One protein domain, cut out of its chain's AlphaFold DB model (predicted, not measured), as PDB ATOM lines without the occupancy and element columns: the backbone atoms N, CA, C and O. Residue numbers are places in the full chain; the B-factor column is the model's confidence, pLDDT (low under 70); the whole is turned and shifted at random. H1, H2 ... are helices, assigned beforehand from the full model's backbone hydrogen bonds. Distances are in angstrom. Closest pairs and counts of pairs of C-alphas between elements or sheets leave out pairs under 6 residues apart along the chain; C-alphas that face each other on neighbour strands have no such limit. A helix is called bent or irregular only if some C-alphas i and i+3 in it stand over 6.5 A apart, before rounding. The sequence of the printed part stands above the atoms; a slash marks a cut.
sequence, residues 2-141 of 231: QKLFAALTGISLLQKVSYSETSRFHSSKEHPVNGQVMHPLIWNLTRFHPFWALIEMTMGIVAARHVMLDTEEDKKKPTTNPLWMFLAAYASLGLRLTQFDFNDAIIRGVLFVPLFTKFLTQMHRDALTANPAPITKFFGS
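Overview. This is residues 2 to 141 of the 231 residues of the protein "Hypothetical protein" of Symbiodinium necroappetens (UniProt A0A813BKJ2). Long helix H1 runs beside H3 and H5 in a three-helix bundle, and H4 packs along H5 on the side away from H1 and H3. H2 folds back beside residues 15 to 26 of H1 at one end of the long axis, while near the other end short H6 packs on residues 123 to 127 of H5, about perpendicular to it. The 140 printed residues hold six named helices, H1 to H6 in chain order, and no named strand, in the class all helix. The whole is loose, with a radius of gyration of the C-alphas of 18.1 A, and spans 60 by 30 by 24 A.

Along the chain. H1, residues 2 to 26, is 36.1 A long from C-alpha 2 at (192.574, 242.346, 330.633). H5, residues 104 to 127, measures 31.1 A; it has a kink of 37 degrees near residue 111 and is only just irregular, with C-alphas 110 and 113 6.9 A apart. H3, residues 50 to 68, measures 26.6 A, and H4, residues 82 to 97, 24.3 A. H2 is residues 35 to 47, 17.0 A; H6 is residues 134 to 139, 8.7 A, ending at C-alpha 139 at (217.428, 238.142, 336.314).

Arrangement. H1 touches H3 at a shallow tilt of 31 degrees, opposite ways, closest at the C-alphas of Phe 5 and Met 59, 5.8 A. Residues 9 to 20 of H1 touch H5, closest at C-alphas 16 and 105, 5.3 A. H5, the hub, forms a hairpin with H4, closest at C-alphas 112 and 89, 4.8 A. H1 and H2 form a hairpin, closest at C-alphas 23 and 39, 6.7 A. H6 touches H5, about perpendicular at 75 degrees, closest at C-alphas 136 and 123, 6.0 A. H3 and H4 are apart. Every O i to N i+4 pair is within hydrogen-bond range in H1, H3 and H6, against 7 of 9 in H2, 7 of 12 in H4 and 17 of 20 in H5.

Size, cuts and confidence. The C-alphas farthest apart, Glu 30 and Ala 130, are 61.1 A apart. The printed part has no cut, and the link H3 to H4 is long. pLDDT is under 70 at residues 26 to 41, 75 to 79 and 99 to 102.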
ATOM      1  N   GLN A   2     192.412 241.034 329.973       81.62
ATOM      2  CA  GLN A   2     192.574 242.346 330.633       81.62
ATOM      3  C   GLN A   2     191.379 242.761 331.512       81.62
ATOM      4  O   GLN A   2     191.577 243.146 332.659       81.62
ATOM      5  N   LYS A   3     190.137 242.601 331.023       86.06
ATOM      6  CA  LYS A   3     188.918 242.862 331.820       86.06
ATOM      7  C   LYS A   3     188.853 242.003 333.089       86.06
ATOM      8  O   LYS A   3     188.523 242.505 334.155       86.06
ATOM      9  N   LEU A   4     189.221 240.724 332.977       86.25
ATOM     10  CA  LEU A   4     189.275 239.799 334.111       86.25
ATOM     11  C   LEU A   4     190.367 240.206 335.110       86.25
ATOM     12  O   LEU A   4     190.109 240.243 336.304       86.25
ATOM     13  N   PHE A   5     191.556 240.579 334.630       86.19
ATOM     14  CA  PHE A   5     192.631 241.084 335.483       86.19
ATOM     15  C   PHE A   5     192.206 242.345 336.250       86.19
ATOM     16  O   PHE A   5     192.440 242.437 337.453       86.19
ATOM     17  N   ALA A   6     191.535 243.287 335.581       86.19
ATOM     18  CA  ALA A   6     191.007 244.496 336.210       86.19
ATOM     19  C   ALA A   6     189.939 244.176 337.270       86.19
ATOM     20  O   ALA A   6     190.008 244.703 338.378       86.19
ATOM     21  N   ALA A   7     189.004 243.268 336.968       89.06
ATOM     22  CA  ALA A   7     187.983 242.829 337.919       89.06
ATOM     23  C   ALA A   7     188.606 242.175 339.164       89.06
ATOM     24  O   ALA A   7     188.284 242.552 340.287       89.06
ATOM     25  N   LEU A   8     189.549 241.248 338.974       88.00
ATOM     26  CA  LEU A   8     190.251 240.591 340.078       88.00
ATOM     27  C   LEU A   8     191.090 241.584 340.900       88.00
ATOM     28  O   LEU A   8     191.105 241.500 342.126       88.00
ATOM     29  N   THR A   9     191.724 242.563 340.246       85.81
ATOM     30  CA  THR A   9     192.448 243.653 340.925       85.81
ATOM     31  C   THR A   9     191.497 244.491 341.777       85.81
ATOM     32  O   THR A   9     191.812 244.776 342.930       85.81
ATOM     33  N   GLY A  10     190.316 244.834 341.253       87.06
ATOM     34  CA  GLY A  10     189.280 245.551 342.000       87.06
ATOM     35  C   GLY A  10     188.802 244.772 343.227       87.06
ATOM     36  O   GLY A  10     188.764 245.318 344.325       87.06
ATOM     37  N   ILE A  11     188.530 243.473 343.071       87.31
ATOM     38  CA  ILE A  11     188.129 242.589 344.179       87.31
ATOM     39  C   ILE A  11     189.237 242.493 345.241       87.31
ATOM     40  O   ILE A  11     188.967 242.625 346.433       87.31
ATOM     41  N   SER A  12     190.494 242.323 344.822       84.31
ATOM     42  CA  SER A  12     191.649 242.304 345.729       84.31
ATOM     43  C   SER A  12     191.845 243.649 346.447       84.31
ATOM     44  O   SER A  12     192.240 243.690 347.614       84.31
ATOM     45  N   LEU A  13     191.540 244.768 345.783       85.00
ATOM     46  CA  LEU A  13     191.606 246.095 346.386       85.00
ATOM     47  C   LEU A  13     190.526 246.296 347.454       85.00
ATOM     48  O   LEU A  13     190.835 246.844 348.510       85.00
ATOM     49  N   LEU A  14     189.298 245.815 347.232       85.75
ATOM     50  CA  LEU A  14     188.208 245.914 348.213       85.75
ATOM     51  C   LEU A  14     188.591 245.291 349.559       85.75
ATOM     52  O   LEU A  14     188.358 245.890 350.608       85.75
ATOM     53  N   GLN A  15     189.256 244.136 349.539       84.06
ATOM     54  CA  GLN A  15     189.794 243.507 350.745       84.06
ATOM     55  C   GLN A  15     190.799 244.420 351.469       84.06
ATOM     56  O   GLN A  15     190.763 244.551 352.692       84.06
ATOM     57  N   LYS A  16     191.713 245.051 350.726       81.88
ATOM     58  CA  LYS A  16     192.774 245.911 351.280       81.88
ATOM     59  C   LYS A  16     192.217 247.224 351.830       81.88
ATOM     60  O   LYS A  16     192.698 247.708 352.855       81.88
ATOM     61  N   VAL A  17     191.176 247.765 351.202       82.69
ATOM     62  CA  VAL A  17     190.411 248.908 351.719       82.69
ATOM     63  C   VAL A  17     189.668 248.511 352.994       82.69
ATOM     64  O   VAL A  17     189.817 249.184 354.007       82.69
ATOM     65  N   SER A  18     188.967 247.372 352.994       81.56
ATOM     66  CA  SER A  18     188.288 246.842 354.184       81.56
ATOM     67  C   SER A  18     189.254 246.636 355.354       81.56
ATOM     68  O   SER A  18     188.963 247.056 356.473       81.56
ATOM     69  N   TYR A  19     190.445 246.083 355.096       78.94
ATOM     70  CA  TYR A  19     191.518 245.987 356.086       78.94
ATOM     71  C   TYR A  19     191.926 247.357 356.634       78.94
ATOM     72  O   TYR A  19     192.058 247.519 357.844       78.94
ATOM     73  N   SER A  20     192.119 248.334 355.749       77.81
ATOM     74  CA  SER A  20     192.585 249.671 356.126       77.81
ATOM     75  C   SER A  20     191.567 250.400 356.996       77.81
ATOM     76  O   SER A  20     191.934 250.946 358.035       77.81
ATOM     77  N   GLU A  21     190.287 250.319 356.638       79.06
ATOM     78  CA  GLU A  21     189.186 250.867 357.430       79.06
ATOM     79  C   GLU A  21     189.048 250.161 358.781       79.06
ATOM     80  O   GLU A  21     188.956 250.812 359.820       79.06
ATOM     81  N   THR A  22     189.128 248.828 358.790       76.12
ATOM     82  CA  THR A  22     189.063 248.037 360.026       76.12
ATOM     83  C   THR A  22     190.227 248.379 360.954       76.12
ATOM     84  O   THR A  22     190.028 248.568 362.153       76.12
ATOM     85  N   SER A  23     191.440 248.504 360.410       72.12
ATOM     86  CA  SER A  23     192.630 248.894 361.165       72.12
ATOM     87  C   SER A  23     192.484 250.297 361.752       72.12
ATOM     88  O   SER A  23     192.820 250.504 362.918       72.12
ATOM     89  N   ARG A  24     191.953 251.252 360.978       73.50
ATOM     90  CA  ARG A  24     191.705 252.628 361.429       73.50
ATOM     91  C   ARG A  24     190.668 252.682 362.551       73.50
ATOM     92  O   ARG A  24     190.906 253.341 363.557       73.50
ATOM     93  N   PHE A  25     189.560 251.953 362.409       72.44
ATOM     94  CA  PHE A  25     188.495 251.890 363.412       72.44
ATOM     95  C   PHE A  25     189.006 251.360 364.764       72.44
ATOM     96  O   PHE A  25     188.788 251.987 365.798       72.44
ATOM     97  N   HIS A  26     189.762 250.258 364.750       66.88
ATOM     98  CA  HIS A  26     190.295 249.620 365.965       66.88
ATOM     99  C   HIS A  26     191.553 250.287 366.538       66.88
ATOM    100  O   HIS A  26     191.991 249.917 367.622       66.88
ATOM    101  N   SER A  27     192.155 251.230 365.808       64.12
ATOM    102  CA  SER A  27     193.271 252.057 366.291       64.12
ATOM    103  C   SER A  27     192.811 253.469 366.674       64.12
ATOM    104  O   SER A  27     193.637 254.338 366.954       64.12
ATOM    105  N   SER A  28     191.498 253.724 366.645       65.88
ATOM    106  CA  SER A  28     190.915 255.017 366.988       65.88
ATOM    107  C   SER A  28     191.004 255.289 368.493       65.88
ATOM    108  O   SER A  28     191.096 254.377 369.314       65.88
ATOM    109  N   LYS A  29     190.937 256.571 368.867       63.09
ATOM    110  CA  LYS A  29     190.930 257.000 370.277       63.09
ATOM    111  C   LYS A  29     189.733 256.446 371.066       63.09
ATOM    112  O   LYS A  29     189.819 256.345 372.283       63.09
ATOM    113  N   GLU A  30     188.646 256.095 370.378       65.25
ATOM    114  CA  GLU A  30     187.393 255.594 370.960       65.25
ATOM    115  C   GLU A  30     187.440 254.084 371.245       65.25
ATOM    116  O   GLU A  30     186.783 253.598 372.167       65.25
ATOM    117  N   HIS A  31     188.279 253.345 370.516       58.53
ATOM    118  CA  HIS A  31     188.520 251.918 370.718       58.53
ATOM    119  C   HIS A  31     190.029 251.648 370.768       58.53
ATOM    120  O   HIS A  31     190.575 251.107 369.809       58.53
ATOM    121  N   PRO A  32     190.724 252.022 371.862       59.41
ATOM    122  CA  PRO A  32     192.178 251.968 371.956       59.41
ATOM    123  C   PRO A  32     192.651 250.530 372.183       59.41
ATOM    124  O   PRO A  32     193.154 250.167 373.247       59.41
ATOM    125  N   VAL A  33     192.477 249.671 371.185       59.84
ATOM    126  CA  VAL A  33     193.129 248.369 371.185       59.84
ATOM    127  C   VAL A  33     194.568 248.588 370.735       59.84
ATOM    128  O   VAL A  33     194.830 249.331 369.790       59.84
ATOM    129  N   ASN A  34     195.530 247.967 371.419       60.78
ATOM    130  CA  ASN A  34     196.940 248.130 371.082       60.78
ATOM    131  C   ASN A  34     197.183 247.721 369.616       60.78
ATOM    132  O   ASN A  34     197.138 246.534 369.272       60.78
ATOM    133  N   GLY A  35     197.474 248.710 368.764       57.25
ATOM    134  CA  GLY A  35     197.724 248.513 367.339       57.25
ATOM    135  C   GLY A  35     198.850 247.513 367.068       57.25
ATOM    136  O   GLY A  35     198.783 246.768 366.098       57.25
ATOM    137  N   GLN A  36     199.830 247.377 367.968       59.97
ATOM    138  CA  GLN A  36     200.910 246.392 367.832       59.97
ATOM    139  C   GLN A  36     200.426 244.938 367.965       59.97
ATOM    140  O   GLN A  36     201.079 244.032 367.452       59.97
ATOM    141  N   VAL A  37     199.289 244.702 368.631       61.69
ATOM    142  CA  VAL A  37     198.725 243.361 368.870       61.69
ATOM    143  C   VAL A  37     197.646 243.019 367.840       61.69
ATOM    144  O   VAL A  37     197.644 241.912 367.299       61.69
ATOM    145  N   MET A  38     196.760 243.967 367.516       63.94
ATOM    146  CA  MET A  38     195.674 243.736 366.555       63.94
ATOM    147  C   MET A  38     196.117 243.831 365.099       63.94
ATOM    148  O   MET A  38     195.644 243.049 364.277       63.94
ATOM    149  N   HIS A  39     197.044 244.733 364.758       64.69
ATOM    150  CA  HIS A  39     197.477 244.911 363.372       64.69
ATOM    151  C   HIS A  39     198.057 243.616 362.779       64.69
ATOM    152  O   HIS A  39     197.648 243.262 361.674       64.69
ATOM    153  N   PRO A  40     198.896 242.831 363.492       66.44
ATOM    154  CA  PRO A  40     199.319 241.514 363.016       66.44
ATOM    155  C   PRO A  40     198.181 240.491 362.924       66.44
ATOM    156  O   PRO A  40     198.190 239.676 362.008       66.44
ATOM    157  N   LEU A  41     197.206 240.506 363.840       67.62
ATOM    158  CA  LEU A  41     196.111 239.529 363.856       67.62
ATOM    159  C   LEU A  41     195.125 239.756 362.704       67.62
ATOM    160  O   LEU A  41     194.856 238.832 361.938       67.62
ATOM    161  N   ILE A  42     194.659 240.994 362.528       71.38
ATOM    162  CA  ILE A  42     193.776 241.383 361.421       71.38
ATOM    163  C   ILE A  42     194.514 241.216 360.084       71.38
ATOM    164  O   ILE A  42     193.938 240.716 359.121       71.38
ATOM    165  N   TRP A  43     195.808 241.556 360.029       71.12
ATOM    166  CA  TRP A  43     196.629 241.337 358.836       71.12
ATOM    167  C   TRP A  43     196.806 239.858 358.507       71.12
ATOM    168  O   TRP A  43     196.748 239.472 357.346       71.12
ATOM    169  N   ASN A  44     197.008 239.000 359.506       75.06
ATOM    170  CA  ASN A  44     197.124 237.566 359.275       75.06
ATOM    171  C   ASN A  44     195.794 236.975 358.796       75.06
ATOM    172  O   ASN A  44     195.804 236.149 357.887       75.06
ATOM    173  N   LEU A  45     194.660 237.423 359.343       73.75
ATOM    174  CA  LEU A  45     193.338 237.000 358.878       73.75
ATOM    175  C   LEU A  45     193.107 237.366 357.414       73.75
ATOM    176  O   LEU A  45     192.609 236.538 356.662       73.75
ATOM    177  N   THR A  46     193.495 238.567 356.985       72.31
ATOM    178  CA  THR A  46     193.341 238.984 355.587       72.31
ATOM    179  C   THR A  46     194.359 238.302 354.675       72.31
ATOM    180  O   THR A  46     193.990 237.799 353.616       72.31
ATOM    181  N   ARG A  47     195.622 238.214 355.096       70.94
ATOM    182  CA  ARG A  47     196.722 237.618 354.327       70.94
ATOM    183  C   ARG A  47     196.571 236.115 354.111       70.94
ATOM    184  O   ARG A  47     196.904 235.627 353.038       70.94
ATOM    185  N   PHE A  48     196.130 235.378 355.128       74.81
ATOM    186  CA  PHE A  48     196.001 233.918 355.071       74.81
ATOM    187  C   PHE A  48     194.579 233.455 354.750       74.81
ATOM    188  O   PHE A  48     194.300 232.259 354.804       74.81
ATOM    189  N   HIS A  49     193.676 234.372 354.392       80.88
ATOM    190  CA  HIS A  49     192.336 233.990 353.985       80.88
ATOM    191  C   HIS A  49     192.385 233.233 352.644       80.88
ATOM    192  O   HIS A  49     192.813 233.804 351.633       80.88
ATOM    193  N   PRO A  50     191.891 231.984 352.578       81.75
ATOM    194  CA  PRO A  50     192.035 231.147 351.388       81.75
ATOM    195  C   PRO A  50     191.336 231.743 350.159       81.75
ATOM    196  O   PRO A  50     191.872 231.682 349.057       81.75
ATOM    197  N   PHE A  51     190.179 232.390 350.346       85.19
ATOM    198  CA  PHE A  51     189.470 233.059 349.250       85.19
ATOM    199  C   PHE A  51     190.274 234.221 348.647       85.19
ATOM    200  O   PHE A  51     190.374 234.337 347.430       85.19
ATOM    201  N   TRP A  52     190.898 235.062 349.476       82.44
ATOM    202  CA  TRP A  52     191.659 236.212 348.984       82.44
ATOM    203  C   TRP A  52     192.953 235.775 348.297       82.44
ATOM    204  O   TRP A  52     193.279 236.274 347.220       82.44
ATOM    205  N   ALA A  53     193.628 234.766 348.858       82.12
ATOM    206  CA  ALA A  53     194.782 234.137 348.228       82.12
ATOM    207  C   ALA A  53     194.430 233.533 346.856       82.12
ATOM    208  O   ALA A  53     195.206 233.666 345.912       82.12
ATOM    209  N   LEU A  54     193.244 232.928 346.712       86.31
ATOM    210  CA  LEU A  54     192.759 232.407 345.432       86.31
ATOM    211  C   LEU A  54     192.573 233.519 344.389       86.31
ATOM    212  O   LEU A  54     192.969 233.337 343.237       86.31
ATOM    213  N   ILE A  55     192.014 234.674 344.772       87.31
ATOM    214  CA  ILE A  55     191.866 235.827 343.867       87.31
ATOM    215  C   ILE A  55     193.236 236.315 343.383       87.31
ATOM    216  O   ILE A  55     193.445 236.442 342.176       87.31
ATOM    217  N   GLU A  56     194.190 236.533 344.293       82.81
ATOM    218  CA  GLU A  56     195.539 236.997 343.935       82.81
ATOM    219  C   GLU A  56     196.308 235.966 343.092       82.81
ATOM    220  O   GLU A  56     196.969 236.324 342.114       82.81
ATOM    221  N   MET A  57     196.169 234.673 343.397       85.06
ATOM    222  CA  MET A  57     196.739 233.599 342.581       85.06
ATOM    223  C   MET A  57     196.136 233.595 341.171       85.06
ATOM    224  O   MET A  57     196.864 233.502 340.180       85.06
ATOM    225  N   THR A  58     194.817 233.771 341.060       88.44
ATOM    226  CA  THR A  58     194.117 233.843 339.770       88.44
ATOM    227  C   THR A  58     194.565 235.063 338.963       88.44
ATOM    228  O   THR A  58     194.756 234.948 337.755       88.44
ATOM    229  N   MET A  59     194.820 236.214 339.602       88.00
ATOM    230  CA  MET A  59     195.413 237.382 338.931       88.00
ATOM    231  C   MET A  59     196.757 237.043 338.285       88.00
ATOM    232  O   MET A  59     196.984 237.397 337.127       88.00
ATOM    233  N   GLY A  60     197.626 236.331 339.011       86.44
ATOM    234  CA  GLY A  60     198.914 235.865 338.494       86.44
ATOM    235  C   GLY A  60     198.760 234.923 337.297       86.44
ATOM    236  O   GLY A  60     199.418 235.117 336.275       86.44
ATOM    237  N   ILE A  61     197.834 233.961 337.380       87.94
ATOM    238  CA  ILE A  61     197.516 233.036 336.277       87.94
ATOM    239  C   ILE A  61     197.024 233.806 335.046       87.94
ATOM    240  O   ILE A  61     197.477 233.553 333.931       87.94
ATOM    241  N   VAL A  62     196.126 234.777 335.231       89.19
ATOM    242  CA  VAL A  62     195.600 235.613 334.142       89.19
ATOM    243  C   VAL A  62     196.707 236.448 333.499       89.19
ATOM    244  O   VAL A  62     196.740 236.552 332.272       89.19
ATOM    245  N   ALA A  63     197.620 237.015 334.291       86.56
ATOM    246  CA  ALA A  63     198.763 237.771 333.783       86.56
ATOM    247  C   ALA A  63     199.731 236.887 332.982       86.56
ATOM    248  O   ALA A  63     200.152 237.278 331.893       86.56
ATOM    249  N   ALA A  64     200.028 235.680 333.472       86.69
ATOM    250  CA  ALA A  64     200.847 234.702 332.758       86.69
ATOM    251  C   ALA A  64     200.180 234.255 331.446       86.69
ATOM    252  O   ALA A  64     200.802 234.302 330.387       86.69
ATOM    253  N   ARG A  65     198.884 233.909 331.482       86.88
ATOM    254  CA  ARG A  65     198.126 233.546 330.275       86.88
ATOM    255  C   ARG A  65     198.086 234.694 329.268       86.88
ATOM    256  O   ARG A  65     198.087 234.442 328.072       86.88
ATOM    257  N   HIS A  66     198.058 235.946 329.731       85.62
ATOM    258  CA  HIS A  66     198.011 237.098 328.836       85.62
ATOM    259  C   HIS A  66     199.235 237.177 327.924       85.62
ATOM    260  O   HIS A  66     199.046 237.418 326.741       85.62
ATOM    261  N   VAL A  67     200.439 236.934 328.453       85.81
ATOM    262  CA  VAL A  67     201.674 236.947 327.647       85.81
ATOM    263  C   VAL A  67     201.885 235.659 326.854       85.81
ATOM    264  O   VAL A  67     202.452 235.694 325.771       85.81
ATOM    265  N   MET A  68     201.383 234.520 327.344       84.19
ATOM    266  CA  MET A  68     201.444 233.250 326.605       84.19
ATOM    267  C   MET A  68     200.591 233.246 325.330       84.19
ATOM    268  O   MET A  68     200.855 232.463 324.426       84.19
ATOM    269  N   LEU A  69     199.564 234.097 325.270       86.31
ATOM    270  CA  LEU A  69     198.683 234.250 324.112       86.31
ATOM    271  C   LEU A  69     199.062 235.447 323.226       86.31
ATOM    272  O   LEU A  69     198.262 235.834 322.377       86.31
ATOM    273  N   ASP A  70     200.234 236.059 323.431       82.69
ATOM    274  CA  ASP A  70     200.683 237.170 322.591       82.69
ATOM    275  C   ASP A  70     200.850 236.710 321.134       82.69
ATOM    276  O   ASP A  70     201.570 235.752 320.837       82.69
ATOM    277  N   THR A  71     200.203 237.426 320.215       81.25
ATOM    278  CA  THR A  71     200.330 237.187 318.773       81.25
ATOM    279  C   THR A  71     201.628 237.784 318.216       81.25
ATOM    280  O   THR A  71     202.278 238.617 318.852       81.25
ATOM    281  N   GLU A  72     202.004 237.419 316.987       77.38
ATOM    282  CA  GLU A  72     203.137 238.051 316.287       77.38
ATOM    283  C   GLU A  72     202.950 239.566 316.092       77.38
ATOM    284  O   GLU A  72     203.926 240.309 316.016       77.38
ATOM    285  N   GLU A  73     201.708 240.055 316.051       74.50
ATOM    286  CA  GLU A  73     201.416 241.492 316.024       74.50
ATOM    287  C   GLU A  73     201.616 242.152 317.392       74.50
ATOM    288  O   GLU A  73     202.143 243.262 317.477       74.50
ATOM    289  N   ASP A  74     201.264 241.466 318.482       73.50
ATOM    290  CA  ASP A  74     201.482 241.969 319.842       73.50
ATOM    291  C   ASP A  74     202.968 242.075 320.187       73.50
ATOM    292  O   ASP A  74     203.371 243.009 320.882       73.50
ATOM    293  N   LYS A  75     203.796 241.179 319.636       69.75
ATOM    294  CA  LYS A  75     205.261 241.224 319.764       69.75
ATOM    295  C   LYS A  75     205.895 242.429 319.062       69.75
ATOM    296  O   LYS A  75     206.990 242.835 319.440       69.75
ATOM    297  N   LYS A  76     205.219 243.016 318.066       66.81
ATOM    298  CA  LYS A  76     205.688 244.215 317.345       66.81
ATOM    299  C   LYS A  76     205.367 245.519 318.075       66.81
ATOM    300  O   LYS A  76     205.889 246.568 317.698       66.81
ATOM    301  N   LYS A  77     204.505 245.490 319.099       68.75
ATOM    302  CA  LYS A  77     204.169 246.690 319.874       68.75
ATOM    303  C   LYS A  77     205.388 247.143 320.683       68.75
ATOM    304  O   LYS A  77     206.085 246.296 321.240       68.75
ATOM    305  N   PRO A  78     205.633 248.461 320.799       62.81
ATOM    306  CA  PRO A  78     206.752 248.973 321.577       62.81
ATOM    307  C   PRO A  78     206.640 248.490 323.027       62.81
ATOM    308  O   PRO A  78     205.693 248.820 323.748       62.81
ATOM    309  N   THR A  79     207.604 247.679 323.448       67.88
ATOM    310  CA  THR A  79     207.709 247.190 324.820       67.88
ATOM    311  C   THR A  79     208.337 248.276 325.682       67.88
ATOM    312  O   THR A  79     209.336 248.905 325.332       67.88
ATOM    313  N   THR A  80     207.720 248.562 326.828       76.19
ATOM    314  CA  THR A  80     208.317 249.493 327.786       76.19
ATOM    315  C   THR A  80     209.490 248.795 328.460       76.19
ATOM    316  O   THR A  80     209.321 247.672 328.934       76.19
ATOM    317  N   ASN A  81     210.646 249.462 328.552       82.69
ATOM    318  CA  ASN A  81     211.818 248.894 329.219       82.69
ATOM    319  C   ASN A  81     211.434 248.403 330.636       82.69
ATOM    320  O   ASN A  81     210.977 249.221 331.450       82.69
ATOM    321  N   PRO A  82     211.615 247.101 330.950       88.25
ATOM    322  CA  PRO A  82     211.226 246.527 332.236       88.25
ATOM    323  C   PRO A  82     211.852 247.242 333.440       88.25
ATOM    324  O   PRO A  82     211.252 247.266 334.513       88.25
ATOM    325  N   LEU A  83     213.011 247.886 333.261       90.44
ATOM    326  CA  LEU A  83     213.685 248.655 334.307       90.44
ATOM    327  C   LEU A  83     212.784 249.744 334.896       90.44
ATOM    328  O   LEU A  83     212.734 249.897 336.113       90.44
ATOM    329  N   TRP A  84     212.026 250.463 334.065       90.44
ATOM    330  CA  TRP A  84     211.140 251.522 334.553       90.44
ATOM    331  C   TRP A  84     209.998 250.971 335.401       90.44
ATOM    332  O   TRP A  84     209.658 251.555 336.425       90.44
ATOM    333  N   MET A  85     209.441 249.822 335.012       91.75
ATOM    334  CA  MET A  85     208.376 249.166 335.776       91.75
ATOM    335  C   MET A  85     208.906 248.623 337.107       91.75
ATOM    336  O   MET A  85     208.235 248.750 338.128       91.75
ATOM    337  N   PHE A  86     210.127 248.081 337.111       91.69
ATOM    338  CA  PHE A  86     210.816 247.652 338.326       91.69
ATOM    339  C   PHE A  86     211.049 248.823 339.283       91.69
ATOM    340  O   PHE A  86     210.629 248.775 340.439       91.69
ATOM    341  N   LEU A  87     211.666 249.903 338.793       92.94
ATOM    342  CA  LEU A  87     211.948 251.090 339.595       92.94
ATOM    343  C   LEU A  87     210.660 251.726 340.121       92.94
ATOM    344  O   LEU A  87     210.590 252.023 341.307       92.94
ATOM    345  N   ALA A  88     209.622 251.865 339.292       91.81
ATOM    346  CA  ALA A  88     208.333 252.405 339.720       91.81
ATOM    347  C   ALA A  88     207.663 251.529 340.792       91.81
ATOM    348  O   ALA A  88     207.149 252.054 341.781       91.81
ATOM    349  N   ALA A  89     207.699 250.197 340.637       90.88
ATOM    350  CA  ALA A  89     207.147 249.283 341.633       90.88
ATOM    351  C   ALA A  89     207.853 249.459 342.984       90.88
ATOM    352  O   ALA A  89     207.192 249.699 343.992       90.88
ATOM    353  N   TYR A  90     209.184 249.425 343.028       90.19
ATOM    354  CA  TYR A  90     209.914 249.586 344.289       90.19
ATOM    355  C   TYR A  90     209.861 251.015 344.845       90.19
ATOM    356  O   TYR A  90     209.742 251.177 346.058       90.19
ATOM    357  N   ALA A  91     209.853 252.045 343.995       90.12
ATOM    358  CA  ALA A  91     209.661 253.433 344.413       90.12
ATOM    359  C   ALA A  91     208.294 253.638 345.080       90.12
ATOM    360  O   ALA A  91     208.202 254.373 346.061       90.12
ATOM    361  N   SER A  92     207.249 252.928 344.628       88.88
ATOM    362  CA  SER A  92     205.932 252.979 345.281       88.88
ATOM    363  C   SER A  92     205.977 252.516 346.743       88.88
ATOM    364  O   SER A  92     205.249 253.054 347.571       88.88
ATOM    365  N   LEU A  93     206.886 251.602 347.109       83.94
ATOM    366  CA  LEU A  93     207.100 251.211 348.509       83.94
ATOM    367  C   LEU A  93     207.737 252.337 349.337       83.94
ATOM    368  O   LEU A  93     207.534 252.389 350.547       83.94
ATOM    369  N   GLY A  94     208.471 253.246 348.692       81.00
ATOM    370  CA  GLY A  94     209.028 254.454 349.300       81.00
ATOM    371  C   GLY A  94     207.966 255.459 349.751       81.00
ATOM    372  O   GLY A  94     208.256 256.271 350.622       81.00
ATOM    373  N   LEU A  95     206.719 255.358 349.267       80.56
ATOM    374  CA  LEU A  95     205.601 256.170 349.776       80.56
ATOM    375  C   LEU A  95     205.359 255.951 351.277       80.56
ATOM    376  O   LEU A  95     204.861 256.848 351.951       80.56
ATOM    377  N   ARG A  96     205.794 254.808 351.823       72.38
ATOM    378  CA  ARG A  96     205.781 254.523 353.267       72.38
ATOM    379  C   ARG A  96     206.718 255.408 354.089       72.38
ATOM    380  O   ARG A  96     206.589 255.458 355.303       72.38
ATOM    381  N   LEU A  97     207.709 256.027 353.452       76.25
ATOM    382  CA  LEU A  97     208.679 256.904 354.112       76.25
ATOM    383  C   LEU A  97     208.198 258.360 354.148       76.25
ATOM    384  O   LEU A  97     208.892 259.225 354.677       76.25
ATOM    385  N   THR A  98     207.042 258.643 353.548       75.38
ATOM    386  CA  THR A  98     206.461 259.983 353.519       75.38
ATOM    387  C   THR A  98     205.654 260.256 354.788       75.38
ATOM    388  O   THR A  98     205.339 259.349 355.551       75.38
ATOM    389  N   GLN A  99     205.296 261.522 355.007       63.84
ATOM    390  CA  GLN A  99     204.457 261.934 356.139       63.84
ATOM    391  C   GLN A  99     202.978 261.537 355.980       63.84
ATOM    392  O   GLN A  99     202.176 261.780 356.879       63.84
ATOM    393  N   PHE A 100     202.602 260.956 354.839       66.69
ATOM    394  CA  PHE A 100     201.243 260.509 354.573       66.69
ATOM    395  C   PHE A 100     201.020 259.107 355.151       66.69
ATOM    396  O   PHE A 100     201.825 258.203 354.926       66.69
ATOM    397  N   ASP A 101     199.899 258.913 355.853       63.00
ATOM    398  CA  ASP A 101     199.502 257.636 356.465       63.00
ATOM    399  C   ASP A 101     198.950 256.653 355.416       63.00
ATOM    400  O   ASP A 101     197.774 256.279 355.388       63.00
ATOM    401  N   PHE A 102     199.801 256.285 354.462       65.56
ATOM    402  CA  PHE A 102     199.466 255.278 353.472       65.56
ATOM    403  C   PHE A 102     199.617 253.883 354.085       65.56
ATOM    404  O   PHE A 102     200.730 253.387 354.277       65.56
ATOM    405  N   ASN A 103     198.488 253.210 354.321       71.62
ATOM    406  CA  ASN A 103     198.494 251.810 354.733       71.62
ATOM    407  C   ASN A 103     199.231 250.945 353.690       71.62
ATOM    408  O   ASN A 103     198.973 251.031 352.483       71.62
ATOM    409  N   ASP A 104     200.118 250.066 354.167       71.25
ATOM    410  CA  ASP A 104     200.886 249.122 353.353       71.25
ATOM    411  C   ASP A 104     200.004 248.305 352.392       71.25
ATOM    412  O   ASP A 104     200.358 248.065 351.235       71.25
ATOM    413  N   ALA A 105     198.813 247.921 352.850       73.12
ATOM    414  CA  ALA A 105     197.847 247.186 352.050       73.12
ATOM    415  C   ALA A 105     197.426 247.963 350.791       73.12
ATOM    416  O   ALA A 105     197.336 247.378 349.711       73.12
ATOM    417  N   ILE A 106     197.218 249.279 350.907       77.94
ATOM    418  CA  ILE A 106     196.765 250.141 349.807       77.94
ATOM    419  C   ILE A 106     197.902 250.380 348.817       77.94
ATOM    420  O   ILE A 106     197.708 250.154 347.623       77.94
ATOM    421  N   ILE A 107     199.098 250.750 349.292       81.50
ATOM    422  CA  ILE A 107     200.274 250.928 348.417       81.50
ATOM    423  C   ILE A 107     200.516 249.653 347.610       81.50
ATOM    424  O   ILE A 107     200.707 249.699 346.392       81.50
ATOM    425  N   ARG A 108     200.471 248.491 348.276       78.81
ATOM    426  CA  ARG A 108     200.692 247.217 347.597       78.81
ATOM    427  C   ARG A 108     199.598 246.894 346.590       78.81
ATOM    428  O   ARG A 108     199.913 246.460 345.489       78.81
ATOM    429  N   GLY A 109     198.334 247.084 346.964       78.44
ATOM    430  CA  GLY A 109     197.189 246.758 346.116       78.44
ATOM    431  C   GLY A 109     197.054 247.653 344.891       78.44
ATOM    432  O   GLY A 109     196.814 247.148 343.800       78.44
ATOM    433  N   VAL A 110     197.217 248.964 345.072       81.44
ATOM    434  CA  VAL A 110     196.962 249.968 344.028       81.44
ATOM    435  C   VAL A 110     198.180 250.183 343.136       81.44
ATOM    436  O   VAL A 110     198.028 250.359 341.931       81.44
ATOM    437  N   LEU A 111     199.387 250.171 343.709       86.56
ATOM    438  CA  LEU A 111     200.600 250.564 342.991       86.56
ATOM    439  C   LEU A 111     201.524 249.373 342.761       86.56
ATOM    440  O   LEU A 111     201.773 249.006 341.612       86.56
ATOM    441  N   PHE A 112     202.010 248.739 343.832       87.75
ATOM    442  CA  PHE A 112     203.067 247.734 343.708       87.75
ATOM    443  C   PHE A 112     202.637 246.537 342.859       87.75
ATOM    444  O   PHE A 112     203.327 246.201 341.906       87.75
ATOM    445  N   VAL A 113     201.515 245.883 343.181       85.44
ATOM    446  CA  VAL A 113     201.089 244.650 342.498       85.44
ATOM    447  C   VAL A 113     200.829 244.891 341.005       85.44
ATOM    448  O   VAL A 113     201.381 244.133 340.202       85.44
ATOM    449  N   PRO A 114     200.085 245.934 340.581       85.25
ATOM    450  CA  PRO A 114     199.918 246.234 339.159       85.25
ATOM    451  C   PRO A 114     201.237 246.552 338.444       85.25
ATOM    452  O   PRO A 114     201.499 245.995 337.375       85.25
ATOM    453  N   LEU A 115     202.094 247.395 339.035       90.25
ATOM    454  CA  LEU A 115     203.390 247.765 338.449       90.25
ATOM    455  C   LEU A 115     204.328 246.562 338.350       90.25
ATOM    456  O   LEU A 115     204.947 246.343 337.310       90.25
ATOM    457  N   PHE A 116     204.387 245.742 339.395       90.25
ATOM    458  CA  PHE A 116     205.210 244.541 339.444       90.25
ATOM    459  C   PHE A 116     204.705 243.469 338.473       90.25
ATOM    460  O   PHE A 116     205.493 242.841 337.774       90.25
ATOM    461  N   THR A 117     203.389 243.305 338.333       88.44
ATOM    462  CA  THR A 117     202.814 242.396 337.328       88.44
ATOM    463  C   THR A 117     203.133 242.870 335.908       88.44
ATOM    464  O   THR A 117     203.497 242.073 335.038       88.44
ATOM    465  N   LYS A 118     203.070 244.185 335.662       88.19
ATOM    466  CA  LYS A 118     203.483 244.772 334.382       88.19
ATOM    467  C   LYS A 118     204.982 244.588 334.136       88.19
ATOM    468  O   LYS A 118     205.372 244.249 333.026       88.19
ATOM    469  N   PHE A 119     205.813 244.736 335.162       91.56
ATOM    470  CA  PHE A 119     207.237 244.414 335.099       91.56
ATOM    471  C   PHE A 119     207.475 242.958 334.676       91.56
ATOM    472  O   PHE A 119     208.190 242.735 333.704       91.56
ATOM    473  N   LEU A 120     206.829 241.984 335.327       90.06
ATOM    474  CA  LEU A 120     206.984 240.560 335.000       90.06
ATOM    475  C   LEU A 120     206.564 240.238 333.560       90.06
ATOM    476  O   LEU A 120     207.269 239.526 332.847       90.06
ATOM    477  N   THR A 121     205.433 240.784 333.112       88.75
ATOM    478  CA  THR A 121     204.942 240.568 331.740       88.75
ATOM    479  C   THR A 121     205.841 241.223 330.687       88.75
ATOM    480  O   THR A 121     206.095 240.619 329.646       88.75
ATOM    481  N   GLN A 122     206.384 242.415 330.955       88.69
ATOM    482  CA  GLN A 122     207.353 243.061 330.061       88.69
ATOM    483  C   GLN A 122     208.697 242.332 330.051       88.69
ATOM    484  O   GLN A 122     209.259 242.141 328.981       88.69
ATOM    485  N   MET A 123     209.186 241.864 331.202       89.94
ATOM    486  CA  MET A 123     210.385 241.025 331.276       89.94
ATOM    487  C   MET A 123     210.249 239.749 330.451       89.94
ATOM    488  O   MET A 123     211.190 239.373 329.762       89.94
ATOM    489  N   HIS A 124     209.091 239.085 330.521       88.56
ATOM    490  CA  HIS A 124     208.839 237.879 329.737       88.56
ATOM    491  C   HIS A 124     208.959 238.159 328.234       88.56
ATOM    492  O   HIS A 124     209.655 237.437 327.531       88.56
ATOM    493  N   ARG A 125     208.334 239.241 327.757       86.69
ATOM    494  CA  ARG A 125     208.421 239.667 326.351       86.69
ATOM    495  C   ARG A 125     209.843 240.060 325.958       86.69
ATOM    496  O   ARG A 125     210.330 239.623 324.924       86.69
ATOM    497  N   ASP A 126     210.514 240.844 326.798       88.00
ATOM    498  CA  ASP A 126     211.883 241.314 326.574       88.00
ATOM    499  C   ASP A 126     212.887 240.152 326.506       88.00
ATOM    500  O   ASP A 126     213.797 240.169 325.679       88.00
ATOM    501  N   ALA A 127     212.680 239.096 327.302       87.62
ATOM    502  CA  ALA A 127     213.512 237.891 327.299       87.62
ATOM    503  C   ALA A 127     213.445 237.096 325.983       87.62
ATOM    504  O   ALA A 127     214.346 236.305 325.713       87.62
ATOM    505  N   LEU A 128     212.404 237.302 325.171       85.12
ATOM    506  CA  LEU A 128     212.238 236.671 323.858       85.12
ATOM    507  C   LEU A 128     212.824 237.513 322.712       85.12
ATOM    508  O   LEU A 128     212.789 237.088 321.559       85.12
ATOM    509  N   THR A 129     213.343 238.710 323.001       83.88
ATOM    510  CA  THR A 129     213.933 239.591 321.985       83.88
ATOM    511  C   THR A 129     215.386 239.222 321.686       83.88
ATOM    512  O   THR A 129     216.075 238.602 322.494       83.88
ATOM    513  N   ALA A 130     215.887 239.656 320.525       84.25
ATOM    514  CA  ALA A 130     217.280 239.427 320.134       84.25
ATOM    515  C   ALA A 130     218.292 240.162 321.034       84.25
ATOM    516  O   ALA A 130     219.425 239.709 321.186       84.25
ATOM    517  N   ASN A 131     217.904 241.289 321.644       86.94
ATOM    518  CA  ASN A 131     218.769 242.051 322.542       86.94
ATOM    519  C   ASN A 131     218.018 242.510 323.804       86.94
ATOM    520  O   ASN A 131     217.617 243.672 323.883       86.94
ATOM    521  N   PRO A 132     217.868 241.622 324.804       88.88
ATOM    522  CA  PRO A 132     217.158 241.944 326.036       88.88
ATOM    523  C   PRO A 132     217.844 243.057 326.836       88.88
ATOM    524  O   PRO A 132     219.077 243.198 326.825       88.88
ATOM    525  N   ALA A 133     217.052 243.800 327.606       90.12
ATOM    526  CA  ALA A 133     217.539 244.830 328.509       90.12
ATOM    527  C   ALA A 133     218.484 244.248 329.589       90.12
ATOM    528  O   ALA A 133     218.355 243.081 329.980       90.12
ATOM    529  N   PRO A 134     219.412 245.053 330.150       91.56
ATOM    530  CA  PRO A 134     220.345 244.590 331.183       91.56
ATOM    531  C   PRO A 134     219.666 243.969 332.409       91.56
ATOM    532  O   PRO A 134     220.156 242.979 332.943       91.56
ATOM    533  N   ILE A 135     218.516 244.507 332.827       92.00
ATOM    534  CA  ILE A 135     217.736 243.965 333.947       92.00
ATOM    535  C   ILE A 135     217.216 242.553 333.647       92.00
ATOM    536  O   ILE A 135     217.288 241.667 334.496       92.00
ATOM    537  N   THR A 136     216.770 242.309 332.416       91.62
ATOM    538  CA  THR A 136     216.314 240.995 331.959       91.62
ATOM    539  C   THR A 136     217.475 240.009 331.906       91.62
ATOM    540  O   THR A 136     217.355 238.897 332.416       91.62
ATOM    541  N   LYS A 137     218.642 240.440 331.405       91.75
ATOM    542  CA  LYS A 137     219.882 239.641 331.429       91.75
ATOM    543  C   LYS A 137     220.335 239.321 332.858       91.75
ATOM    544  O   LYS A 137     220.748 238.196 333.127       91.75
ATOM    545  N   PHE A 138     220.222 240.273 333.785       93.44
ATOM    546  CA  PHE A 138     220.560 240.075 335.195       93.44
ATOM    547  C   PHE A 138     219.676 239.004 335.845       93.44
ATOM    548  O   PHE A 138     220.195 238.034 336.398       93.44
ATOM    549  N   PHE A 139     218.351 239.126 335.740       91.00
ATOM    550  CA  PHE A 139     217.428 238.142 336.314       91.00
ATOM    551  C   PHE A 139     217.469 236.786 335.593       91.00
ATOM    552  O   PHE A 139     217.233 235.760 336.226       91.00
ATOM    553  N   GLY A 140     217.818 236.764 334.303       89.94
ATOM    554  CA  GLY A 140     218.067 235.541 333.534       89.94
ATOM    555  C   GLY A 140     219.440 234.903 333.780       89.94
ATOM    556  O   GLY A 140     219.715 233.822 333.262       89.94
ATOM    557  N   SER A 141     220.317 235.543 334.560       93.19
ATOM    558  CA  SER A 141     221.644 235.002 334.856       93.19
ATOM    559  C   SER A 141     221.554 233.701 335.658       93.19
ATOM    560  O   SER A 141     220.648 233.498 336.469       93.19
TER     561      SER A 141